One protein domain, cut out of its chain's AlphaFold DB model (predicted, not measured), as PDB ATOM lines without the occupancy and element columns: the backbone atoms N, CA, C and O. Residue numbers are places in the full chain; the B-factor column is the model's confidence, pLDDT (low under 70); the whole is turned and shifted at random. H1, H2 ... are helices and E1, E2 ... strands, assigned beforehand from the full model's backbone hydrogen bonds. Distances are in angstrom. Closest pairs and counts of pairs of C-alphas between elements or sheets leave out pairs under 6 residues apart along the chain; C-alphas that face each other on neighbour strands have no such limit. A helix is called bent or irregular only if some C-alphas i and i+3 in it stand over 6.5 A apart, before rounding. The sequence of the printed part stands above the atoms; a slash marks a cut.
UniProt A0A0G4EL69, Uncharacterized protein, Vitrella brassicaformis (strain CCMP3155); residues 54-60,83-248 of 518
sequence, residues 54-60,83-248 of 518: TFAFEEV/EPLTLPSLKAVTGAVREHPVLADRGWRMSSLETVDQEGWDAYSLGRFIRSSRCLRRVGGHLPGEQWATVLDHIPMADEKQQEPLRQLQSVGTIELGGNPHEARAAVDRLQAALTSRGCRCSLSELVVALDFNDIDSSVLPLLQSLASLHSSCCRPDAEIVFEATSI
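Overview. This is residues 54 to 60 and 83 to 248 of the 518 residues of an uncharacterized protein of Vitrella brassicaformis (strain CCMP3155) (UniProt A0A0G4EL69). One curled sheet of seven parallel strands makes a wall, with the helices H2, H3, H4 and H5 in a row over one face and the other face bare. The chain winds strand, helix, strand along this wall, and H1 continues the row beside H2 but is not on the sheet. You have 173 printed residues with five named helices and seven named strands, in the order E1 E2 H1 E3 H2 E4 H3 E5 H4 E6 H5 E7; the sheet's order is E1 E2 E3 E4 E5 E6 E7, and the class is mixed. The whole is compact, with a radius of gyration of the C-alphas of 16.0 A and spans of 52 by 44 by 26 A.

Along the chain. Find C-alpha 54 at (37.537, -34.283, -66.598), where E1, residues 54 to 56, begins and runs 6.3 A. After the cut come E2, residues 92 to 96, 10.8 A; H1, 101 to 106, 9.7 A; E3, 115 to 118, 10.0 A; H2, 123 to 130, 10.7 A; E4, 138 to 144, 16.9 A; and H3, 145 to 153, 12.4 A. Go on to E5, residues 171 to 178, 20.5 A, then H4, 181 to 196, 22.4 A, from C-alpha 181 at (15.470, -47.312, -37.607), and E6, 204 to 212, 22.7 A. H5, residues 218 to 234, 25.5 A, is only just irregular: C-alphas 219 and 222 are 6.8 A apart. E7, residues 235 to 245, 21.0 A, bends by 108 degrees at residue 238 and ends at C-alpha 245 (11.622, -47.012, -52.156).

Arrangement. Start at the edge strand E1, parallel to E2 with N 55 and O 92 at 2.8 A. Look next for N 93 and O 115 at 2.9 A between E2 and E3, and N 140 and O 116 at 2.7 A between E3 and E4. N 173 and O 139 are 2.7 A apart between E4 and E5, N 177 and O 210 2.8 A between E5 and E6, and N 207 and O 240 2.8 A between E6 and the edge strand E7. Five strand-helix-strand units, parallel neighbour strands with a helix between, join E2 to E7 through H1, H2, H3, H4 and H5 in turn, each with a right-handed crossover. The arrangement has two layers, the sheet and H2, H3, H4 and H5 on one face. H2 is over E4 at a height over the sheet of 9.9 A, and H3 is over E4 at 9.1 A; the sheet curls round H5. H1 touches H2 at Ala 104 and Phe 129, C-alphas 4.3 A apart, at a steep tilt of 48 degrees. H4 and H5 touch, their closest C-alphas Arg 185 and Leu 223 at 4.5 A, at a shallow tilt of 7 degrees, the same way. H1 and H3 are apart. Every O i to N i+4 pair is within hydrogen-bond range in H2, H3 and H4; H5 has 11 of 13, and H1 has 0 of 2 but 3 of 3 O i to N i+3 pairs.

Size, cuts and confidence. The two C-alphas farthest apart, those of Glu 83 and Ser 218, are 52.9 A apart. At the cut, residues 61 to 82 are not printed, and C-alphas 60 and 83 are 33.3 A apart. The one long link, H3 to E5, is residues 154 to 170. The mean pLDDT of the printed part is 96.1, and no printed residue is under 70.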
ATOM      1  N   THR A  54      38.572 -33.263 -66.828       96.12
ATOM      2  CA  THR A  54      37.537 -34.283 -66.598       96.12
ATOM      3  C   THR A  54      38.078 -35.700 -66.772       96.12
ATOM      4  O   THR A  54      38.806 -35.971 -67.727       96.12
ATOM      5  N   PHE A  55      37.658 -36.610 -65.889       93.94
ATOM      6  CA  PHE A  55      37.677 -38.058 -66.108       93.94
ATOM      7  C   PHE A  55      36.257 -38.546 -66.355       93.94
ATOM      8  O   PHE A  55      35.401 -38.389 -65.492       93.94
ATOM      9  N   ALA A  56      36.017 -39.140 -67.517       95.19
ATOM     10  CA  ALA A  56      34.759 -39.798 -67.823       95.19
ATOM     11  C   ALA A  56      35.053 -41.272 -68.092       95.19
ATOM     12  O   ALA A  56      35.832 -41.607 -68.985       95.19
ATOM     13  N   PHE A  57      34.471 -42.133 -67.267       93.38
ATOM     14  CA  PHE A  57      34.457 -43.568 -67.473       93.38
ATOM     15  C   PHE A  57      33.145 -43.925 -68.153       93.38
ATOM     16  O   PHE A  57      32.073 -43.563 -67.676       93.38
ATOM     17  N   GLU A  58      33.247 -44.629 -69.269       92.06
ATOM     18  CA  GLU A  58      32.097 -45.097 -70.026       92.06
ATOM     19  C   GLU A  58      32.165 -46.617 -70.102       92.06
ATOM     20  O   GLU A  58      33.234 -47.199 -70.325       92.06
ATOM     21  N   GLU A  59      31.025 -47.265 -69.883       87.38
ATOM     22  CA  GLU A  59      30.910 -48.696 -70.108       87.38
ATOM     23  C   GLU A  59      30.919 -48.952 -71.618       87.38
ATOM     24  O   GLU A  59      30.053 -48.483 -72.358       87.38
ATOM     25  N   VAL A  60      31.920 -49.696 -72.082       88.06
ATOM     26  CA  VAL A  60      32.019 -50.126 -73.477       88.06
ATOM     27  C   VAL A  60      31.659 -51.601 -73.531       88.06
ATOM     28  O   VAL A  60      32.371 -52.434 -72.969       88.06
ATOM     29  N   GLU A  83      55.723 -38.027 -53.695       90.75
ATOM     30  CA  GLU A  83      55.009 -36.805 -53.336       90.75
ATOM     31  C   GLU A  83      53.589 -36.796 -53.922       90.75
ATOM     32  O   GLU A  83      53.402 -37.185 -55.076       90.75
ATOM     33  N   PRO A  84      52.576 -36.326 -53.168       90.62
ATOM     34  CA  PRO A  84      51.212 -36.187 -53.671       90.62
ATOM     35  C   PRO A  84      51.131 -35.311 -54.927       90.62
ATOM     36  O   PRO A  84      51.343 -34.098 -54.870       90.62
ATOM     37  N   LEU A  85      50.755 -35.918 -56.050       93.00
ATOM     38  CA  LEU A  85      50.552 -35.209 -57.310       93.00
ATOM     39  C   LEU A  85      49.398 -34.206 -57.192       93.00
ATOM     40  O   LEU A  85      48.360 -34.522 -56.611       93.00
ATOM     41  N   THR A  86      49.558 -33.007 -57.752       93.81
ATOM     42  CA  THR A  86      48.509 -31.976 -57.740       93.81
ATOM     43  C   THR A  86      47.846 -31.884 -59.110       93.81
ATOM     44  O   THR A  86      48.526 -31.716 -60.116       93.81
ATOM     45  N   LEU A  87      46.516 -31.965 -59.140       94.88
ATOM     46  CA  LEU A  87      45.667 -31.859 -60.327       94.88
ATOM     47  C   LEU A  87      44.809 -30.585 -60.211       94.88
ATOM     48  O   LEU A  87      43.624 -30.658 -59.886       94.88
ATOM     49  N   PRO A  88      45.389 -29.390 -60.424       93.19
ATOM     50  CA  PRO A  88      44.717 -28.127 -60.114       93.19
ATOM     51  C   PRO A  88      43.608 -27.764 -61.108       93.19
ATOM     52  O   PRO A  88      42.873 -26.813 -60.874       93.19
ATOM     53  N   SER A  89      43.509 -28.459 -62.243       94.62
ATOM     54  CA  SER A  89      42.491 -28.201 -63.269       94.62
ATOM     55  C   SER A  89      41.388 -29.252 -63.312       94.62
ATOM     56  O   SER A  89      40.387 -29.008 -63.975       94.62
ATOM     57  N   LEU A  90      41.538 -30.372 -62.597       96.81
ATOM     58  CA  LEU A  90      40.542 -31.436 -62.591       96.81
ATOM     59  C   LEU A  90      39.294 -30.970 -61.834       96.81
ATOM     60  O   LEU A  90      39.365 -30.670 -60.643       96.81
ATOM     61  N   LYS A  91      38.167 -30.923 -62.544       97.75
ATOM     62  CA  LYS A  91      36.859 -30.467 -62.066       97.75
ATOM     63  C   LYS A  91      35.848 -31.596 -61.938       97.75
ATOM     64  O   LYS A  91      34.967 -31.493 -61.091       97.75
ATOM     65  N   ALA A  92      35.938 -32.645 -62.750       98.06
ATOM     66  CA  ALA A  92      34.918 -33.689 -62.773       98.06
ATOM     67  C   ALA A  92      35.504 -35.095 -62.916       98.06
ATOM     68  O   ALA A  92      36.462 -35.309 -63.657       98.06
ATOM     69  N   VAL A  93      34.895 -36.054 -62.222       97.44
ATOM     70  CA  VAL A  93      35.147 -37.492 -62.359       97.44
ATOM     71  C   VAL A  93      33.797 -38.191 -62.395       97.44
ATOM     72  O   VAL A  93      33.064 -38.103 -61.421       97.44
ATOM     73  N   THR A  94      33.442 -38.845 -63.494       97.75
ATOM     74  CA  THR A  94      32.108 -39.437 -63.689       97.75
ATOM     75  C   THR A  94      32.192 -40.868 -64.200       97.75
ATOM     76  O   THR A  94      33.141 -41.210 -64.905       97.75
ATOM     77  N   GLY A  95      31.199 -41.696 -63.859       95.50
ATOM     78  CA  GLY A  95      31.124 -43.108 -64.261       95.50
ATOM     79  C   GLY A  95      32.095 -44.031 -63.515       95.50
ATOM     80  O   GLY A  95      32.404 -45.133 -63.970       95.50
ATOM     81  N   ALA A  96      32.653 -43.588 -62.385       95.38
ATOM     82  CA  ALA A  96      33.646 -44.375 -61.670       95.38
ATOM     83  C   ALA A  96      33.004 -45.594 -60.984       95.38
ATOM     84  O   ALA A  96      32.388 -45.464 -59.940       95.38
ATOM     85  N   VAL A  97      33.187 -46.793 -61.532       95.00
ATOM     86  CA  VAL A  97      32.659 -48.044 -60.948       95.00
ATOM     87  C   VAL A  97      33.532 -48.642 -59.824       95.00
ATOM     88  O   VAL A  97      34.657 -48.183 -59.591       95.00
ATOM     89  N   ARG A  98      33.035 -49.702 -59.163       94.12
ATOM     90  CA  ARG A  98      33.616 -50.455 -58.023       94.12
ATOM     91  C   ARG A  98      35.067 -50.890 -58.216       94.12
ATOM     92  O   ARG A  98      35.794 -51.163 -57.264       94.12
ATOM     93  N   GLU A  99      35.488 -50.971 -59.457       92.06
ATOM     94  CA  GLU A  99      36.813 -51.339 -59.908       92.06
ATOM     95  C   GLU A  99      37.858 -50.208 -59.803       92.06
ATOM     96  O   GLU A  99      39.061 -50.464 -59.721       92.06
ATOM     97  N   HIS A 100      37.411 -48.954 -59.763       94.19
ATOM     98  CA  HIS A 100      38.247 -47.756 -59.719       94.19
ATOM     99  C   HIS A 100      38.685 -47.200 -58.331       94.19
ATOM    100  O   HIS A 100      39.406 -46.198 -58.340       94.19
ATOM    101  N   PRO A 101      38.393 -47.789 -57.143       92.06
ATOM    102  CA  PRO A 101      38.810 -47.251 -55.837       92.06
ATOM    103  C   PRO A 101      40.309 -46.996 -55.688       92.06
ATOM    104  O   PRO A 101      40.746 -46.149 -54.916       92.06
ATOM    105  N   VAL A 102      41.129 -47.696 -56.462       93.44
ATOM    106  CA  VAL A 102      42.581 -47.519 -56.467       93.44
ATOM    107  C   VAL A 102      43.042 -46.129 -56.940       93.44
ATOM    108  O   VAL A 102      44.168 -45.720 -56.647       93.44
ATOM    109  N   LEU A 103      42.170 -45.347 -57.584       94.38
ATOM    110  CA  LEU A 103      42.410 -43.923 -57.832       94.38
ATOM    111  C   LEU A 103      42.501 -43.127 -56.516       94.38
ATOM    112  O   LEU A 103      43.373 -42.269 -56.370       94.38
ATOM    113  N   ALA A 104      41.692 -43.469 -55.506       94.06
ATOM    114  CA  ALA A 104      41.767 -42.887 -54.159       94.06
ATOM    115  C   ALA A 104      43.096 -43.192 -53.446       94.06
ATOM    116  O   ALA A 104      43.543 -42.466 -52.545       94.06
ATOM    117  N   ASP A 105      43.763 -44.259 -53.878       93.44
ATOM    118  CA  ASP A 105      45.021 -44.721 -53.320       93.44
ATOM    119  C   ASP A 105      46.256 -43.968 -53.805       93.44
ATOM    120  O   ASP A 105      47.318 -44.068 -53.184       93.44
ATOM    121  N   ARG A 106      46.114 -43.169 -54.866       94.25
ATOM    122  CA  ARG A 106      47.220 -42.396 -55.440       94.25
ATOM    123  C   ARG A 106      47.548 -41.126 -54.656       94.25
ATOM    124  O   ARG A 106      48.632 -40.574 -54.810       94.25
ATOM    125  N   GLY A 107      46.643 -40.675 -53.783       92.88
ATOM    126  CA  GLY A 107      46.876 -39.525 -52.907       92.88
ATOM    127  C   GLY A 107      46.876 -38.171 -53.621       92.88
ATOM    128  O   GLY A 107      47.424 -37.213 -53.078       92.88
ATOM    129  N   TRP A 108      46.270 -38.084 -54.807       95.19
ATOM    130  CA  TRP A 108      46.197 -36.860 -55.603       95.19
ATOM    131  C   TRP A 108      45.541 -35.693 -54.844       95.19
ATOM    132  O   TRP A 108      44.608 -35.872 -54.054       95.19
ATOM    133  N   ARG A 109      46.033 -34.477 -55.095       96.31
ATOM    134  CA  ARG A 109      45.490 -33.212 -54.584       96.31
ATOM    135  C   ARG A 109      44.686 -32.524 -55.680       96.31
ATOM    136  O   ARG A 109      45.257 -32.045 -56.652       96.31
ATOM    137  N   MET A 110      43.372 -32.460 -55.513       96.75
ATOM    138  CA  MET A 110      42.417 -32.025 -56.534       96.75
ATOM    139  C   MET A 110      41.595 -30.848 -56.003       96.75
ATOM    140  O   MET A 110      40.401 -30.965 -55.743       96.75
ATOM    141  N   SER A 111      42.248 -29.702 -55.786       95.62
ATOM    142  CA  SER A 111      41.631 -28.537 -55.130       95.62
ATOM    143  C   SER A 111      40.392 -28.000 -55.852       95.62
ATOM    144  O   SER A 111      39.517 -27.432 -55.202       95.62
ATOM    145  N   SER A 112      40.326 -28.188 -57.172       96.62
ATOM    146  CA  SER A 112      39.269 -27.680 -58.053       96.62
ATOM    147  C   SER A 112      38.208 -28.720 -58.415       96.62
ATOM    148  O   SER A 112      37.363 -28.430 -59.253       96.62
ATOM    149  N   LEU A 113      38.227 -29.904 -57.795       98.06
ATOM    150  CA  LEU A 113      37.269 -30.969 -58.080       98.06
ATOM    151  C   LEU A 113      35.864 -30.560 -57.628       98.06
ATOM    152  O   LEU A 113      35.606 -30.412 -56.435       98.06
ATOM    153  N   GLU A 114      34.954 -30.390 -58.576       98.31
ATOM    154  CA  GLU A 114      33.575 -29.971 -58.338       98.31
ATOM    155  C   GLU A 114      32.607 -31.152 -58.298       98.31
ATOM    156  O   GLU A 114      31.666 -31.144 -57.505       98.31
ATOM    157  N   THR A 115      32.814 -32.155 -59.153       98.50
ATOM    158  CA  THR A 115      31.881 -33.274 -59.331       98.50
ATOM    159  C   THR A 115      32.605 -34.607 -59.252       98.50
ATOM    160  O   THR A 115      33.596 -34.822 -59.949       98.50
ATOM    161  N   VAL A 116      32.080 -35.509 -58.432       98.25
ATOM    162  CA  VAL A 116      32.421 -36.932 -58.466       98.25
ATOM    163  C   VAL A 116      31.129 -37.708 -58.603       98.25
ATOM    164  O   VAL A 116      30.214 -37.470 -57.830       98.25
ATOM    165  N   ASP A 117      31.060 -38.618 -59.559       97.94
ATOM    166  CA  ASP A 117      29.961 -39.555 -59.728       97.94
ATOM    167  C   ASP A 117      30.526 -40.967 -59.881       97.94
ATOM    168  O   ASP A 117      31.434 -41.211 -60.688       97.94
ATOM    169  N   GLN A 118      30.049 -41.865 -59.026       96.19
ATOM    170  CA  GLN A 118      30.632 -43.181 -58.817       96.19
ATOM    171  C   GLN A 118      29.566 -44.206 -58.450       96.19
ATOM    172  O   GLN A 118      28.551 -43.869 -57.846       96.19
ATOM    173  N   GLU A 119      29.859 -45.467 -58.732       96.00
ATOM    174  CA  GLU A 119      29.050 -46.607 -58.337       96.00
ATOM    175  C   GLU A 119      29.924 -47.661 -57.647       96.00
ATOM    176  O   GLU A 119      30.922 -48.131 -58.190       96.00
ATOM    177  N   GLY A 120      29.542 -48.061 -56.434       94.00
ATOM    178  CA  GLY A 120      30.160 -49.185 -55.729       94.00
ATOM    179  C   GLY A 120      31.504 -48.910 -55.046       94.00
ATOM    180  O   GLY A 120      32.147 -49.863 -54.598       94.00
ATOM    181  N   TRP A 121      31.953 -47.657 -54.935       96.94
ATOM    182  CA  TRP A 121      33.053 -47.303 -54.033       96.94
ATOM    183  C   TRP A 121      32.568 -47.300 -52.589       96.94
ATOM    184  O   TRP A 121      31.491 -46.794 -52.287       96.94
ATOM    185  N   ASP A 122      33.399 -47.809 -51.683       96.94
ATOM    186  CA  ASP A 122      33.136 -47.683 -50.254       96.94
ATOM    187  C   ASP A 122      33.384 -46.253 -49.738       96.94
ATOM    188  O   ASP A 122      34.059 -45.421 -50.366       96.94
ATOM    189  N   ALA A 123      32.857 -45.978 -48.543       97.62
ATOM    190  CA  ALA A 123      32.972 -44.679 -47.888       97.62
ATOM    191  C   ALA A 123      34.420 -44.191 -47.725       97.62
ATOM    192  O   ALA A 123      34.712 -42.997 -47.835       97.62
ATOM    193  N   TYR A 124      35.339 -45.115 -47.442       97.38
ATOM    194  CA  TYR A 124      36.735 -44.792 -47.178       97.38
ATOM    195  C   TYR A 124      37.451 -44.347 -48.455       97.38
ATOM    196  O   TYR A 124      38.142 -43.326 -48.467       97.38
ATOM    197  N   SER A 125      37.250 -45.081 -49.545       97.38
ATOM    198  CA  SER A 125      37.828 -44.803 -50.856       97.38
ATOM    199  C   SER A 125      37.298 -43.484 -51.408       97.38
ATOM    200  O   SER A 125      38.086 -42.609 -51.773       97.38
ATOM    201  N   LEU A 126      35.977 -43.281 -51.380       98.06
ATOM    202  CA  LEU A 126      35.372 -42.031 -51.835       98.06
ATOM    203  C   LEU A 126      35.823 -40.835 -50.984       98.06
ATOM    204  O   LEU A 126      36.284 -39.833 -51.535       98.06
ATOM    205  N   GLY A 127      35.790 -40.954 -49.653       98.00
ATOM    206  CA  GLY A 127      36.247 -39.901 -48.740       98.00
ATOM    207  C   GLY A 127      37.708 -39.515 -48.974       98.00
ATOM    208  O   GLY A 127      38.044 -38.336 -49.110       98.00
ATOM    209  N   ARG A 128      38.597 -40.507 -49.111       97.38
ATOM    210  CA  ARG A 128      40.010 -40.269 -49.429       97.38
ATOM    211  C   ARG A 128      40.224 -39.590 -50.771       97.38
ATOM    212  O   ARG A 128      41.147 -38.779 -50.874       97.38
ATOM    213  N   PHE A 129      39.419 -39.930 -51.771       97.62
ATOM    214  CA  PHE A 129      39.505 -39.332 -53.094       97.62
ATOM    215  C   PHE A 129      39.151 -37.842 -53.045       97.62
ATOM    216  O   PHE A 129      39.913 -37.009 -53.530       97.62
ATOM    217  N   ILE A 130      38.058 -37.479 -52.370       97.81
ATOM    218  CA  ILE A 130      37.541 -36.101 -52.382       97.81
ATOM    219  C   ILE A 130      38.158 -35.174 -51.321       97.81
ATOM    220  O   ILE A 130      37.991 -33.958 -51.411       97.81
ATOM    221  N   ARG A 131      38.910 -35.708 -50.343       97.50
ATOM    222  CA  ARG A 131      39.419 -34.971 -49.161       97.50
ATOM    223  C   ARG A 131      40.157 -33.660 -49.443       97.50
ATOM    224  O   ARG A 131      40.242 -32.798 -48.573       97.50
ATOM    225  N   SER A 132      40.778 -33.548 -50.616       96.31
ATOM    226  CA  SER A 132      41.626 -32.409 -50.982       96.31
ATOM    227  C   SER A 132      40.882 -31.303 -51.731       96.31
ATOM    228  O   SER A 132      41.462 -30.241 -51.965       96.31
ATOM    229  N   SER A 133      39.618 -31.529 -52.096       96.75
ATOM    230  CA  SER A 133      38.835 -30.549 -52.837       96.75
ATOM    231  C   SER A 133      38.345 -29.395 -51.961       96.75
ATOM    232  O   SER A 133      38.055 -29.551 -50.772       96.75
ATOM    233  N   ARG A 134      38.255 -28.209 -52.576       95.50
ATOM    234  CA  ARG A 134      37.692 -26.971 -52.008       95.50
ATOM    235  C   ARG A 134      36.493 -26.440 -52.798       95.50
ATOM    236  O   ARG A 134      35.940 -25.397 -52.442       95.50
ATOM    237  N   CYS A 135      36.120 -27.132 -53.872       97.06
ATOM    238  CA  CYS A 135      35.111 -26.695 -54.833       97.06
ATOM    239  C   CYS A 135      34.000 -27.732 -55.031       97.06
ATOM    240  O   CYS A 135      33.253 -27.608 -55.996       97.06
ATOM    241  N   LEU A 136      33.879 -28.734 -54.148       98.12
ATOM    242  CA  LEU A 136      32.862 -29.779 -54.279       98.12
ATOM    243  C   LEU A 136      31.461 -29.179 -54.350       98.12
ATOM    244  O   LEU A 136      31.040 -28.411 -53.483       98.12
ATOM    245  N   ARG A 137      30.749 -29.584 -55.396       98.44
ATOM    246  CA  ARG A 137      29.353 -29.257 -55.668       98.44
ATOM    247  C   ARG A 137      28.493 -30.507 -55.682       98.44
ATOM    248  O   ARG A 137      27.378 -30.454 -55.181       98.44
ATOM    249  N   ARG A 138      28.987 -31.617 -56.231       98.44
ATOM    250  CA  ARG A 138      28.225 -32.867 -56.331       98.44
ATOM    251  C   ARG A 138      29.104 -34.068 -56.024       98.44
ATOM    252  O   ARG A 138      30.213 -34.172 -56.547       98.44
ATOM    253  N   VAL A 139      28.595 -34.964 -55.187       98.44
ATOM    254  CA  VAL A 139      29.222 -36.256 -54.897       98.44
ATOM    255  C   VAL A 139      28.149 -37.328 -55.034       98.44
ATOM    256  O   VAL A 139      27.332 -37.463 -54.138       98.44
ATOM    257  N   GLY A 140      28.123 -38.030 -56.162       97.62
ATOM    258  CA  GLY A 140      27.161 -39.074 -56.499       97.62
ATOM    259  C   GLY A 140      27.510 -40.450 -55.930       97.62
ATOM    260  O   GLY A 140      28.555 -40.656 -55.302       97.62
ATOM    261  N   GLY A 141      26.598 -41.389 -56.167       97.06
ATOM    262  CA  GLY A 141      26.643 -42.766 -55.689       97.06
ATOM    263  C   GLY A 141      25.549 -43.095 -54.679       97.06
ATOM    264  O   GLY A 141      24.716 -42.257 -54.346       97.06
ATOM    265  N   HIS A 142      25.561 -44.335 -54.207       96.94
ATOM    266  CA  HIS A 142      24.540 -44.908 -53.333       96.94
ATOM    267  C   HIS A 142      25.249 -45.468 -52.097       96.94
ATOM    268  O   HIS A 142      26.112 -46.339 -52.232       96.94
ATOM    269  N   LEU A 143      24.991 -44.874 -50.926       97.12
ATOM    270  CA  LEU A 143      25.620 -45.271 -49.666       97.12
ATOM    271  C   LEU A 143      24.632 -45.144 -48.492       97.12
ATOM    272  O   LEU A 143      23.833 -44.201 -48.446       97.12
ATOM    273  N   PRO A 144      24.756 -45.996 -47.460       95.88
ATOM    274  CA  PRO A 144      24.114 -45.779 -46.166       95.88
ATOM    275  C   PRO A 144      24.472 -44.425 -45.552       95.88
ATOM    276  O   PRO A 144      25.602 -43.951 -45.689       95.88
ATOM    277  N   GLY A 145      23.548 -43.823 -44.795       92.00
ATOM    278  CA  GLY A 145      23.783 -42.522 -44.145       92.00
ATOM    279  C   GLY A 145      25.080 -42.456 -43.320       92.00
ATOM    280  O   GLY A 145      25.809 -41.466 -43.374       92.00
ATOM    281  N   GLU A 146      25.434 -43.546 -42.636       96.31
ATOM    282  CA  GLU A 146      26.651 -43.637 -41.817       96.31
ATOM    283  C   GLU A 146      27.926 -43.640 -42.674       96.31
ATOM    284  O   GLU A 146      28.968 -43.073 -42.322       96.31
ATOM    285  N   GLN A 147      27.832 -44.256 -43.851       97.94
ATOM    286  CA  GLN A 147      28.898 -44.265 -44.839       97.94
ATOM    287  C   GLN A 147      29.067 -42.875 -45.456       97.94
ATOM    288  O   GLN A 147      30.198 -42.406 -45.562       97.94
ATOM    289  N   TRP A 148      27.976 -42.158 -45.744       98.19
ATOM    290  CA  TRP A 148      28.050 -40.755 -46.164       98.19
ATOM    291  C   TRP A 148      28.710 -39.858 -45.112       98.19
ATOM    292  O   TRP A 148      29.585 -39.059 -45.455       98.19
ATOM    293  N   ALA A 149      28.373 -40.019 -43.830       97.88
ATOM    294  CA  ALA A 149      29.053 -39.290 -42.759       97.88
ATOM    295  C   ALA A 149      30.567 -39.585 -42.752       97.88
ATOM    296  O   ALA A 149      31.385 -38.666 -42.680       97.88
ATOM    297  N   THR A 150      30.947 -40.855 -42.932       98.25
ATOM    298  CA  THR A 150      32.351 -41.294 -43.014       98.25
ATOM    299  C   THR A 150      33.087 -40.719 -44.234       98.25
ATOM    300  O   THR A 150      34.251 -40.325 -44.118       98.25
ATOM    301  N   VAL A 151      32.433 -40.622 -45.398       98.44
ATOM    302  CA  VAL A 151      32.986 -39.963 -46.598       98.44
ATOM    303  C   VAL A 151      33.354 -38.520 -46.273       98.44
ATOM    304  O   VAL A 151      34.491 -38.095 -46.494       98.44
ATOM    305  N   LEU A 152      32.402 -37.776 -45.708       98.06
ATOM    306  CA  LEU A 152      32.589 -36.368 -45.379       98.06
ATOM    307  C   LEU A 152      33.609 -36.175 -44.262       98.06
ATOM    308  O   LEU A 152      34.296 -35.155 -44.254       98.06
ATOM    309  N   ASP A 153      33.787 -37.161 -43.381       97.69
ATOM    310  CA  ASP A 153      34.764 -37.074 -42.304       97.69
ATOM    311  C   ASP A 153      36.214 -36.921 -42.772       97.69
ATOM    312  O   ASP A 153      37.032 -36.311 -42.078       97.69
ATOM    313  N   HIS A 154      36.510 -37.363 -43.993       97.44
ATOM    314  CA  HIS A 154      37.818 -37.192 -44.617       97.44
ATOM    315  C   HIS A 154      38.093 -35.756 -45.081       97.44
ATOM    316  O   HIS A 154      39.255 -35.392 -45.274       97.44
ATOM    317  N   ILE A 155      37.056 -34.937 -45.267       97.25
ATOM    318  CA  ILE A 155      37.207 -33.524 -45.614       97.25
ATOM    319  C   ILE A 155      37.557 -32.774 -44.322       97.25
ATOM    320  O   ILE A 155      36.845 -32.907 -43.325       97.25
ATOM    321  N   PRO A 156      38.644 -31.987 -44.286       95.06
ATOM    322  CA  PRO A 156      39.028 -31.284 -43.068       95.06
ATOM    323  C   PRO A 156      37.971 -30.237 -42.698       95.06
ATOM    324  O   PRO A 156      37.363 -29.628 -43.579       95.06
ATOM    325  N   MET A 157      37.770 -30.015 -41.399       94.94
ATOM    326  CA  MET A 157      36.935 -28.915 -40.913       94.94
ATOM    327  C   MET A 157      37.515 -27.569 -41.366       94.94
ATOM    328  O   MET A 157      38.716 -27.449 -41.617       94.94
ATOM    329  N   ALA A 158      36.656 -26.563 -41.509       82.62
ATOM    330  CA  ALA A 158      37.107 -25.224 -41.858       82.62
ATOM    331  C   ALA A 158      37.846 -24.598 -40.664       82.62
ATOM    332  O   ALA A 158      37.282 -24.498 -39.578       82.62
ATOM    333  N   ASP A 159      39.083 -24.143 -40.870       85.38
ATOM    334  CA  ASP A 159      39.684 -23.160 -39.965       85.38
ATOM    335  C   ASP A 159      38.923 -21.834 -40.112       85.38
ATOM    336  O   ASP A 159      38.525 -21.487 -41.223       85.38
ATOM    337  N   GLU A 160      38.800 -21.030 -39.047       81.19
ATOM    338  CA  GLU A 160      38.063 -19.744 -39.054       81.19
ATOM    339  C   GLU A 160      38.484 -18.770 -40.176       81.19
ATOM    340  O   GLU A 160      37.747 -17.853 -40.534       81.19
ATOM    341  N   LYS A 161      39.685 -18.953 -40.737       87.69
ATOM    342  CA  LYS A 161      40.256 -18.116 -41.804       87.69
ATOM    343  C   LYS A 161      40.129 -18.720 -43.203       87.69
ATOM    344  O   LYS A 161      40.438 -18.039 -44.179       87.69
ATOM    345  N   GLN A 162      39.754 -19.992 -43.316       82.50
ATOM    346  CA  GLN A 162      39.670 -20.691 -44.593       82.50
ATOM    347  C   GLN A 162      38.231 -20.731 -45.097       82.50
ATOM    348  O   GLN A 162      37.269 -20.778 -44.337       82.50
ATOM    349  N   GLN A 163      38.093 -20.727 -46.420       85.25
ATOM    350  CA  GLN A 163      36.820 -20.993 -47.066       85.25
ATOM    351  C   GLN A 163      36.281 -22.353 -46.606       85.25
ATOM    352  O   GLN A 163      36.956 -23.373 -46.750       85.25
ATOM    353  N   GLU A 164      35.041 -22.355 -46.122       92.88
ATOM    354  CA  GLU A 164      34.319 -23.571 -45.767       92.88
ATOM    355  C   GLU A 164      34.266 -24.547 -46.959       92.88
ATOM    356  O   GLU A 164      33.799 -24.171 -48.043       92.88
ATOM    357  N   PRO A 165      34.760 -25.788 -46.798       94.69
ATOM    358  CA  PRO A 165      35.009 -26.690 -47.919       94.69
ATOM    359  C   PRO A 165      33.730 -27.183 -48.599       94.69
ATOM    360  O   PRO A 165      33.771 -27.479 -49.790       94.69
ATOM    361  N   LEU A 166      32.606 -27.244 -47.875       97.19
ATOM    362  CA  LEU A 166      31.325 -27.729 -48.400       97.19
ATOM    363  C   LEU A 166      30.289 -26.625 -48.627       97.19
ATOM    364  O   LEU A 166      29.146 -26.927 -48.949       97.19
ATOM    365  N   ARG A 167      30.667 -25.342 -48.544       96.94
ATOM    366  CA  ARG A 167      29.718 -24.227 -48.750       96.94
ATOM    367  C   ARG A 167      29.059 -24.201 -50.135       96.94
ATOM    368  O   ARG A 167      28.080 -23.494 -50.340       96.94
ATOM    369  N   GLN A 168      29.661 -24.884 -51.112       97.38
ATOM    370  CA  GLN A 168      29.168 -24.978 -52.488       97.38
ATOM    371  C   GLN A 168      28.516 -26.330 -52.790       97.38
ATOM    372  O   GLN A 168      28.120 -26.544 -53.933       97.38
ATOM    373  N   LEU A 169      28.409 -27.229 -51.806       98.38
ATOM    374  CA  LEU A 169      27.834 -28.551 -52.001       98.38
ATOM    375  C   LEU A 169      26.337 -28.414 -52.290       98.38
ATOM    376  O   LEU A 169      25.594 -27.867 -51.477       98.38
ATOM    377  N   GLN A 170      25.926 -28.891 -53.460       98.50
ATOM    378  CA  GLN A 170      24.571 -28.822 -54.003       98.50
ATOM    379  C   GLN A 170      23.840 -30.161 -53.909       98.50
ATOM    380  O   GLN A 170      22.622 -30.164 -53.773       98.50
ATOM    381  N   SER A 171      24.560 -31.278 -54.007       98.38
ATOM    382  CA  SER A 171      23.968 -32.613 -53.961       98.38
ATOM    383  C   SER A 171      24.960 -33.615 -53.372       98.38
ATOM    384  O   SER A 171      26.170 -33.555 -53.632       98.38
ATOM    385  N   VAL A 172      24.423 -34.515 -52.559       98.12
ATOM    386  CA  VAL A 172      25.060 -35.747 -52.094       98.12
ATOM    387  C   VAL A 172      24.233 -36.873 -52.697       98.12
ATOM    388  O   VAL A 172      23.017 -36.730 -52.811       98.12
ATOM    389  N   GLY A 173      24.885 -37.952 -53.113       97.38
ATOM    390  CA  GLY A 173      24.221 -39.099 -53.710       97.38
ATOM    391  C   GLY A 173      23.192 -39.721 -52.768       97.38
ATOM    392  O   GLY A 173      23.006 -39.290 -51.629       97.38
ATOM    393  N   THR A 174      22.507 -40.748 -53.255       98.25
ATOM    394  CA  THR A 174      21.382 -41.359 -52.554       98.25
ATOM    395  C   THR A 174      21.784 -41.823 -51.157       98.25
ATOM    396  O   THR A 174      22.739 -42.588 -50.978       98.25
ATOM    397  N   ILE A 175      21.046 -41.334 -50.159       98.12
ATOM    398  CA  ILE A 175      21.195 -41.725 -48.760       98.12
ATOM    399  C   ILE A 175      20.291 -42.928 -48.517       98.12
ATOM    400  O   ILE A 175      19.067 -42.794 -48.496       98.12
ATOM    401  N   GLU A 176      20.887 -44.095 -48.305       97.56
ATOM    402  CA  GLU A 176      20.136 -45.299 -47.958       97.56
ATOM    403  C   GLU A 176      19.755 -45.294 -46.479       97.56
ATOM    404  O   GLU A 176      20.609 -45.175 -45.590       97.56
ATOM    405  N   LEU A 177      18.459 -45.463 -46.225       96.88
ATOM    406  CA  LEU A 177      17.876 -45.662 -44.909       96.88
ATOM    407  C   LEU A 177      17.258 -47.058 -44.873       96.88
ATOM    408  O   LEU A 177      16.213 -47.291 -45.475       96.88
ATOM    409  N   GLY A 178      17.897 -47.974 -44.156       94.88
ATOM    410  CA  GLY A 178      17.419 -49.343 -44.003       94.88
ATOM    411  C   GLY A 178      17.893 -49.974 -42.701       94.88
ATOM    412  O   GLY A 178      18.551 -49.335 -41.876       94.88
ATOM    413  N   GLY A 179      17.548 -51.245 -42.506       94.62
ATOM    414  CA  GLY A 179      17.911 -51.984 -41.297       94.62
ATOM    415  C   GLY A 179      17.168 -51.480 -40.055       94.62
ATOM    416  O   GLY A 179      15.941 -51.396 -40.055       94.62
ATOM    417  N   ASN A 180      17.900 -51.198 -38.972       95.88
ATOM    418  CA  ASN A 180      17.319 -50.732 -37.714       95.88
ATOM    419  C   ASN A 180      17.045 -49.209 -37.762       95.88
ATOM    420  O   ASN A 180      17.991 -48.434 -37.927       95.88
ATOM    421  N   PRO A 181      15.798 -48.741 -37.548       96.88
ATOM    422  CA  PRO A 181      15.470 -47.312 -37.607       96.88
ATOM    423  C   PRO A 181      16.236 -46.422 -36.616       96.88
ATOM    424  O   PRO A 181      16.498 -45.259 -36.924       96.88
ATOM    425  N   HIS A 182      16.650 -46.939 -35.453       97.06
ATOM    426  CA  HIS A 182      17.458 -46.178 -34.494       97.06
ATOM    427  C   HIS A 182      18.899 -45.974 -34.974       97.06
ATOM    428  O   HIS A 182      19.444 -44.882 -34.810       97.06
ATOM    429  N   GLU A 183      19.506 -46.990 -35.590       97.50
ATOM    430  CA  GLU A 183      20.841 -46.874 -36.191       97.50
ATOM    431  C   GLU A 183      20.809 -45.928 -37.394       97.50
ATOM    432  O   GLU A 183      21.636 -45.022 -37.491       97.50
ATOM    433  N   ALA A 184      19.795 -46.066 -38.258       97.44
ATOM    434  CA  ALA A 184      19.571 -45.155 -39.376       97.44
ATOM    435  C   ALA A 184      19.368 -43.705 -38.900       97.44
ATOM    436  O   ALA A 184      19.893 -42.773 -39.508       97.44
ATOM    437  N   ARG A 185      18.660 -43.494 -37.781       98.00
ATOM    438  CA  ARG A 185      18.499 -42.165 -37.174       98.00
ATOM    439  C   ARG A 185      19.840 -41.586 -36.735       98.00
ATOM    440  O   ARG A 185      20.163 -40.464 -37.113       98.00
ATOM    441  N   ALA A 186      20.622 -42.351 -35.973       98.12
ATOM    442  CA  ALA A 186      21.938 -41.915 -35.511       98.12
ATOM    443  C   ALA A 186      22.871 -41.578 -36.687       98.12
ATOM    444  O   ALA A 186      23.600 -40.587 -36.637       98.12
ATOM    445  N   ALA A 187      22.789 -42.353 -37.770       98.00
ATOM    446  CA  ALA A 187      23.516 -42.109 -39.007       98.00
ATOM    447  C   ALA A 187      23.115 -40.785 -39.684       98.00
ATOM    448  O   ALA A 187      23.986 -40.023 -40.109       98.00
ATOM    449  N   VAL A 188      21.815 -40.469 -39.754       98.44
ATOM    450  CA  VAL A 188      21.324 -39.182 -40.288       98.44
ATOM    451  C   VAL A 188      21.774 -38.010 -39.413       98.44
ATOM    452  O   VAL A 188      22.249 -37.006 -39.944       98.44
ATOM    453  N   ASP A 189      21.692 -38.145 -38.087       98.56
ATOM    454  CA  ASP A 189      22.155 -37.114 -37.149       98.56
ATOM    455  C   ASP A 189      23.671 -36.869 -37.301       98.56
ATOM    456  O   ASP A 189      24.131 -35.722 -37.352       98.56
ATOM    457  N   ARG A 190      24.465 -37.941 -37.454       98.31
ATOM    458  CA  ARG A 190      25.911 -37.855 -37.709       98.31
ATOM    459  C   ARG A 190      26.208 -37.204 -39.060       98.31
ATOM    460  O   ARG A 190      27.102 -36.359 -39.141       98.31
ATOM    461  N   LEU A 191      25.458 -37.551 -40.105       98.50
ATOM    462  CA  LEU A 191      25.584 -36.942 -41.430       98.50
ATOM    463  C   LEU A 191      25.290 -35.436 -41.380       98.50
ATOM    464  O   LEU A 191      26.075 -34.640 -41.901       98.50
ATOM    465  N   GLN A 192      24.218 -35.030 -40.695       98.44
ATOM    466  CA  GLN A 192      23.887 -33.621 -40.473       98.44
ATOM    467  C   GLN A 192      25.025 -32.878 -39.767       98.44
ATOM    468  O   GLN A 192      25.418 -31.789 -40.204       98.44
ATOM    469  N   ALA A 193      25.578 -33.464 -38.703       97.94
ATOM    470  CA  ALA A 193      26.703 -32.884 -37.979       97.94
ATOM    471  C   ALA A 193      27.933 -32.728 -38.885       97.94
ATOM    472  O   ALA A 193      28.526 -31.648 -38.927       97.94
ATOM    473  N   ALA A 194      28.270 -33.764 -39.660       97.56
ATOM    474  CA  ALA A 194      29.423 -33.771 -40.554       97.56
ATOM    475  C   ALA A 194      29.315 -32.730 -41.682       97.56
ATOM    476  O   ALA A 194      30.315 -32.081 -42.004       97.56
ATOM    477  N   LEU A 195      28.123 -32.553 -42.258       97.50
ATOM    478  CA  LEU A 195      27.828 -31.522 -43.258       97.50
ATOM    479  C   LEU A 195      27.948 -30.119 -42.652       97.50
ATOM    480  O   LEU A 195      28.667 -29.260 -43.175       97.50
ATOM    481  N   THR A 196      27.285 -29.892 -41.518       97.06
ATOM    482  CA  THR A 196      27.207 -28.570 -40.881       97.06
ATOM    483  C   THR A 196      28.570 -28.101 -40.367       97.06
ATOM    484  O   THR A 196      28.925 -26.935 -40.551       97.06
ATOM    485  N   SER A 197      29.375 -28.998 -39.779       96.25
ATOM    486  CA  SER A 197      30.723 -28.685 -39.275       96.25
ATOM    487  C   SER A 197      31.731 -28.353 -40.383       96.25
ATOM    488  O   SER A 197      32.823 -27.859 -40.108       96.25
ATOM    489  N   ARG A 198      31.377 -28.628 -41.645       96.50
ATOM    490  CA  ARG A 198      32.181 -28.357 -42.848       96.50
ATOM    491  C   ARG A 198      31.591 -27.241 -43.716       96.50
ATOM    492  O   ARG A 198      32.064 -27.014 -44.832       96.50
ATOM    493  N   GLY A 199      30.585 -26.538 -43.187       96.38
ATOM    494  CA  GLY A 199      29.977 -25.351 -43.785       96.38
ATOM    495  C   GLY A 199      28.890 -25.615 -44.824       96.38
ATOM    496  O   GLY A 199      28.507 -24.709 -45.557       96.38
ATOM    497  N   CYS A 200      28.358 -26.837 -44.902       97.19
ATOM    498  CA  CYS A 200      27.168 -27.110 -45.705       97.19
ATOM    499  C   CYS A 200      25.924 -26.602 -44.958       97.19
ATOM    500  O   CYS A 200      25.322 -27.325 -44.159       97.19
ATOM    501  N   ARG A 201      25.564 -25.336 -45.191       96.62
ATOM    502  CA  ARG A 201      24.407 -24.663 -44.583       96.62
ATOM    503  C   ARG A 201      23.515 -24.103 -45.678       96.62
ATOM    504  O   ARG A 201      23.935 -23.207 -46.407       96.62
ATOM    505  N   CYS A 202      22.301 -24.635 -45.792       97.25
ATOM    506  CA  CYS A 202      21.334 -24.250 -46.825       97.25
ATOM    507  C   CYS A 202      21.907 -24.245 -48.260       97.25
ATOM    508  O   CYS A 202      21.543 -23.386 -49.063       97.25
ATOM    509  N   SER A 203      22.837 -25.148 -48.579       98.00
ATOM    510  CA  SER A 203      23.511 -25.187 -49.884       98.00
ATOM    511  C   SER A 203      22.999 -26.310 -50.782       98.00
ATOM    512  O   SER A 203      23.016 -26.148 -52.004       98.00
ATOM    513  N   LEU A 204      22.496 -27.406 -50.198       98.56
ATOM    514  CA  LEU A 204      21.969 -28.532 -50.965       98.56
ATOM    515  C   LEU A 204      20.702 -28.102 -51.708       98.56
ATOM    516  O   LEU A 204      19.749 -27.615 -51.100       98.56
ATOM    517  N   SER A 205      20.703 -28.255 -53.027       98.38
ATOM    518  CA  SER A 205      19.537 -28.045 -53.890       98.38
ATOM    519  C   SER A 205      18.750 -29.328 -54.130       98.38
ATOM    520  O   SER A 205      17.668 -29.267 -54.699       98.38
ATOM    521  N   GLU A 206      19.296 -30.473 -53.731       98.00
ATOM    522  CA  GLU A 206      18.722 -31.792 -53.952       98.00
ATOM    523  C   GLU A 206      19.047 -32.703 -52.763       98.00
ATOM    524  O   GLU A 206      20.158 -32.662 -52.224       98.00
ATOM    525  N   LEU A 207      18.071 -33.514 -52.357       98.19
ATOM    526  CA  LEU A 207      18.204 -34.555 -51.347       98.19
ATOM    527  C   LEU A 207      17.484 -35.819 -51.831       98.19
ATOM    528  O   LEU A 207      16.251 -35.853 -51.878       98.19
ATOM    529  N   VAL A 208      18.252 -36.858 -52.160       98.25
ATOM    530  CA  VAL A 208      17.725 -38.162 -52.589       98.25
ATOM    531  C   VAL A 208      17.866 -39.166 -51.450       98.25
ATOM    532  O   VAL A 208      18.952 -39.351 -50.896       98.25
ATOM    533  N   VAL A 209      16.759 -39.804 -51.078       98.25
ATOM    534  CA  VAL A 209      16.688 -40.730 -49.944       98.25
ATOM    535  C   VAL A 209      16.042 -42.032 -50.390       98.25
ATOM    536  O   VAL A 209      14.897 -42.025 -50.838       98.25
ATOM    537  N   ALA A 210      16.751 -43.145 -50.219       97.88
ATOM    538  CA  ALA A 210      16.215 -44.479 -50.448       97.88
ATOM    539  C   ALA A 210      15.690 -45.070 -49.132       97.88
ATOM    540  O   ALA A 210      16.421 -45.165 -48.148       97.88
ATOM    541  N   LEU A 211      14.414 -45.454 -49.110       96.81
ATOM    542  CA  LEU A 211      13.757 -46.150 -48.006       96.81
ATOM    543  C   LEU A 211      13.788 -47.660 -48.277       96.81
ATOM    544  O   LEU A 211      13.050 -48.153 -49.133       96.81
ATOM    545  N   ASP A 212      14.614 -48.375 -47.520       95.44
ATOM    546  CA  ASP A 212      14.822 -49.823 -47.610       95.44
ATOM    547  C   ASP A 212      14.520 -50.496 -46.258       95.44
ATOM    548  O   ASP A 212      15.358 -51.129 -45.610       95.44
ATOM    549  N   PHE A 213      13.290 -50.290 -45.783       95.25
ATOM    550  CA  PHE A 213      12.776 -50.922 -44.574       95.25
ATOM    551  C   PHE A 213      11.784 -52.014 -44.943       95.25
ATOM    552  O   PHE A 213      10.827 -51.771 -45.675       95.25
ATOM    553  N   ASN A 214      11.949 -53.193 -44.340       95.69
ATOM    554  CA  ASN A 214      10.958 -54.258 -44.469       95.69
ATOM    555  C   ASN A 214       9.582 -53.781 -43.987       95.69
ATOM    556  O   ASN A 214       8.596 -53.919 -44.703       95.69
ATOM    557  N   ASP A 215       9.513 -53.182 -42.802       96.69
ATOM    558  CA  ASP A 215       8.268 -52.704 -42.215       96.69
ATOM    559  C   ASP A 215       8.408 -51.222 -41.842       96.69
ATOM    560  O   ASP A 215       9.401 -50.812 -41.239       96.69
ATOM    561  N   ILE A 216       7.416 -50.415 -42.218       97.75
ATOM    562  CA  ILE A 216       7.310 -49.001 -41.848       97.75
ATOM    563  C   ILE A 216       6.295 -48.902 -40.710       97.75
ATOM    564  O   ILE A 216       5.087 -48.940 -40.949       97.75
ATOM    565  N   ASP A 217       6.790 -48.795 -39.479       97.31
ATOM    566  CA  ASP A 217       5.991 -48.686 -38.254       97.31
ATOM    567  C   ASP A 217       6.329 -47.408 -37.460       97.31
ATOM    568  O   ASP A 217       6.996 -46.499 -37.955       97.31
ATOM    569  N   SER A 218       5.860 -47.291 -36.215       97.12
ATOM    570  CA  SER A 218       6.119 -46.104 -35.391       97.12
ATOM    571  C   SER A 218       7.608 -45.840 -35.124       97.12
ATOM    572  O   SER A 218       7.983 -44.698 -34.860       97.12
ATOM    573  N   SER A 219       8.480 -46.851 -35.215       96.94
ATOM    574  CA  SER A 219       9.917 -46.689 -34.954       96.94
ATOM    575  C   SER A 219      10.637 -45.846 -36.013       96.94
ATOM    576  O   SER A 219      11.705 -45.297 -35.733       96.94
ATOM    577  N   VAL A 220      10.045 -45.660 -37.203       97.81
ATOM    578  CA  VAL A 220      10.609 -44.784 -38.243       97.81
ATOM    579  C   VAL A 220      10.309 -43.300 -38.011       97.81
ATOM    580  O   VAL A 220      10.953 -42.444 -38.616       97.81
ATOM    581  N   LEU A 221       9.356 -42.952 -37.136       98.00
ATOM    582  CA  LEU A 221       8.924 -41.562 -36.952       98.00
ATOM    583  C   LEU A 221      10.062 -40.651 -36.461       98.00
ATOM    584  O   LEU A 221      10.271 -39.601 -37.080       98.00
ATOM    585  N   PRO A 222      10.873 -41.037 -35.454       98.25
ATOM    586  CA  PRO A 222      11.998 -40.209 -35.025       98.25
ATOM    587  C   PRO A 222      13.096 -40.077 -36.091       98.25
ATOM    588  O   PRO A 222      13.736 -39.032 -36.186       98.25
ATOM    589  N   LEU A 223      13.292 -41.097 -36.935       98.25
ATOM    590  CA  LEU A 223      14.200 -41.019 -38.086       98.25
ATOM    591  C   LEU A 223      13.725 -39.960 -39.095       98.25
ATOM    592  O   LEU A 223      14.519 -39.131 -39.539       98.25
ATOM    593  N   LEU A 224      12.431 -39.937 -39.431       98.12
ATOM    594  CA  LEU A 224      11.879 -38.935 -40.350       98.12
ATOM    595  C   LEU A 224      11.973 -37.507 -39.782       98.12
ATOM    596  O   LEU A 224      12.131 -36.551 -40.544       98.12
ATOM    597  N   GLN A 225      11.916 -37.349 -38.455       97.88
ATOM    598  CA  GLN A 225      12.176 -36.068 -37.791       97.88
ATOM    599  C   GLN A 225      13.648 -35.642 -37.927       97.88
ATOM    600  O   GLN A 225      13.911 -34.497 -38.301       97.88
ATOM    601  N   SER A 226      14.604 -36.555 -37.707       98.25
ATOM    602  CA  SER A 226      16.034 -36.305 -37.955       98.25
ATOM    603  C   SER A 226      16.301 -35.928 -39.415       98.25
ATOM    604  O   SER A 226      17.027 -34.977 -39.696       98.25
ATOM    605  N   LEU A 227      15.634 -36.584 -40.366       98.12
ATOM    606  CA  LEU A 227      15.751 -36.255 -41.787       98.12
ATOM    607  C   LEU A 227      15.173 -34.866 -42.116       98.12
ATOM    608  O   LEU A 227      15.741 -34.119 -42.913       98.12
ATOM    609  N   ALA A 228      14.079 -34.468 -41.460       97.94
ATOM    610  CA  ALA A 228      13.548 -33.111 -41.570       97.94
ATOM    611  C   ALA A 228      14.503 -32.053 -40.975       97.94
ATOM    612  O   ALA A 228      14.591 -30.948 -41.513       97.94
ATOM    613  N   SER A 229      15.233 -32.392 -39.904       97.94
ATOM    614  CA  SER A 229      16.280 -31.553 -39.299       97.94
ATOM    615  C   SER A 229      17.501 -31.393 -40.217       97.94
ATOM    616  O   SER A 229      17.982 -30.276 -40.429       97.94
ATOM    617  N   LEU A 230      17.960 -32.490 -40.833       98.19
ATOM    618  CA  LEU A 230      18.981 -32.471 -41.883       98.19
ATOM    619  C   LEU A 230      18.555 -31.532 -43.019       98.19
ATOM    620  O   LEU A 230      19.309 -30.635 -43.399       98.19
ATOM    621  N   HIS A 231      17.331 -31.703 -43.525       98.06
ATOM    622  CA  HIS A 231      16.804 -30.874 -44.602       98.06
ATOM    623  C   HIS A 231      16.771 -29.389 -44.217       98.06
ATOM    624  O   HIS A 231      17.272 -28.555 -44.963       98.06
ATOM    625  N   SER A 232      16.238 -29.036 -43.043       97.62
ATOM    626  CA  SER A 232      16.144 -27.633 -42.618       97.62
ATOM    627  C   SER A 232      17.502 -26.961 -42.389       97.62
ATOM    628  O   SER A 232      17.608 -25.746 -42.545       97.62
ATOM    629  N   SER A 233      18.533 -27.734 -42.038       97.94
ATOM    630  CA  SER A 233      19.874 -27.211 -41.744       97.94
ATOM    631  C   SER A 233      20.764 -27.116 -42.984       97.94
ATOM    632  O   SER A 233      21.516 -26.151 -43.152       97.94
ATOM    633  N   CYS A 234      20.711 -28.126 -43.853       98.25
ATOM    634  CA  CYS A 234      21.664 -28.288 -44.949       98.25
ATOM    635  C   CYS A 234      21.064 -27.980 -46.326       98.25
ATOM    636  O   CYS A 234      21.814 -27.602 -47.230       98.25
ATOM    637  N   CYS A 235      19.744 -28.099 -46.496       98.31
ATOM    638  CA  CYS A 235      19.078 -27.902 -47.781       98.31
ATOM    639  C   CYS A 235      18.522 -26.489 -47.931       98.31
ATOM    640  O   CYS A 235      18.178 -25.802 -46.969       98.31
ATOM    641  N   ARG A 236      18.439 -26.043 -49.179       97.88
ATOM    642  CA  ARG A 236      17.739 -24.818 -49.536       97.88
ATOM    643  C   ARG A 236      16.229 -24.992 -49.317       97.88
ATOM    644  O   ARG A 236      15.720 -26.103 -49.443       97.88
ATOM    645  N   PRO A 237      15.472 -23.907 -49.075       96.00
ATOM    646  CA  PRO A 237      14.014 -23.991 -48.944       96.00
ATOM    647  C   PRO A 237      13.298 -24.538 -50.190       96.00
ATOM    648  O   PRO A 237      12.203 -25.085 -50.075       96.00
ATOM    649  N   ASP A 238      13.904 -24.365 -51.368       96.69
ATOM    650  CA  ASP A 238      13.435 -24.834 -52.674       96.69
ATOM    651  C   ASP A 238      14.090 -26.152 -53.118       96.69
ATOM    652  O   ASP A 238      13.927 -26.536 -54.275       96.69
ATOM    653  N   ALA A 239      14.831 -26.827 -52.231       97.50
ATOM    654  CA  ALA A 239      15.517 -28.062 -52.574       97.50
ATOM    655  C   ALA A 239      14.534 -29.147 -53.035       97.50
ATOM    656  O   ALA A 239      13.465 -29.351 -52.448       97.50
ATOM    657  N   GLU A 240      14.916 -29.851 -54.095       97.88
ATOM    658  CA  GLU A 240      14.196 -31.021 -54.570       97.88
ATOM    659  C   GLU A 240      14.430 -32.184 -53.602       97.88
ATOM    660  O   GLU A 240      15.564 -32.488 -53.239       97.88
ATOM    661  N   ILE A 241      13.348 -32.823 -53.159       97.31
ATOM    662  CA  ILE A 241      13.416 -34.004 -52.300       97.31
ATOM    663  C   ILE A 241      12.842 -35.172 -53.083       97.31
ATOM    664  O   ILE A 241      11.663 -35.149 -53.457       97.31
ATOM    665  N   VAL A 242      13.655 -36.204 -53.271       97.62
ATOM    666  CA  VAL A 242      13.256 -37.437 -53.946       97.62
ATOM    667  C   VAL A 242      13.308 -38.575 -52.939       97.62
ATOM    668  O   VAL A 242      14.329 -38.808 -52.297       97.62
ATOM    669  N   PHE A 243      12.186 -39.279 -52.800       97.25
ATOM    670  CA  PHE A 243      12.128 -40.532 -52.060       97.25
ATOM    671  C   PHE A 243      12.071 -41.692 -53.040       97.25
ATOM    672  O   PHE A 243      11.119 -41.830 -53.813       97.25
ATOM    673  N   GLU A 244      13.083 -42.538 -52.967       96.44
ATOM    674  CA  GLU A 244      13.122 -43.829 -53.627       96.44
ATOM    675  C   GLU A 244      12.723 -44.885 -52.599       96.44
ATOM    676  O   GLU A 244      13.034 -44.778 -51.418       96.44
ATOM    677  N   ALA A 245      11.974 -45.893 -53.019       92.00
ATOM    678  CA  ALA A 245      11.622 -47.012 -52.156       92.00
ATOM    679  C   ALA A 245      11.776 -48.287 -52.976       92.00
ATOM    680  O   ALA A 245      11.115 -48.456 -54.009       92.00
ATOM    681  N   THR A 246      12.709 -49.122 -52.530       88.69
ATOM    682  CA  THR A 246      13.184 -50.333 -53.207       88.69
ATOM    683  C   THR A 246      12.346 -51.538 -52.815       88.69
ATOM    684  O   THR A 246      11.827 -52.232 -53.688       88.69
ATOM    685  N   SER A 247      12.161 -51.762 -51.513       87.94
ATOM    686  CA  SER A 247      11.351 -52.856 -50.984       87.94
ATOM    687  C   SER A 247      10.719 -52.453 -49.657       87.94
ATOM    688  O   SER A 247      11.409 -52.290 -48.657       87.94
ATOM    689  N   ILE A 248       9.395 -52.285 -49.650       96.56
ATOM    690  CA  ILE A 248       8.622 -52.074 -48.424       96.56
ATOM    691  C   ILE A 248       7.615 -53.207 -48.346       96.56
ATOM    692  O   ILE A 248       6.656 -53.263 -49.115       96.56
TER     693      ILE A 248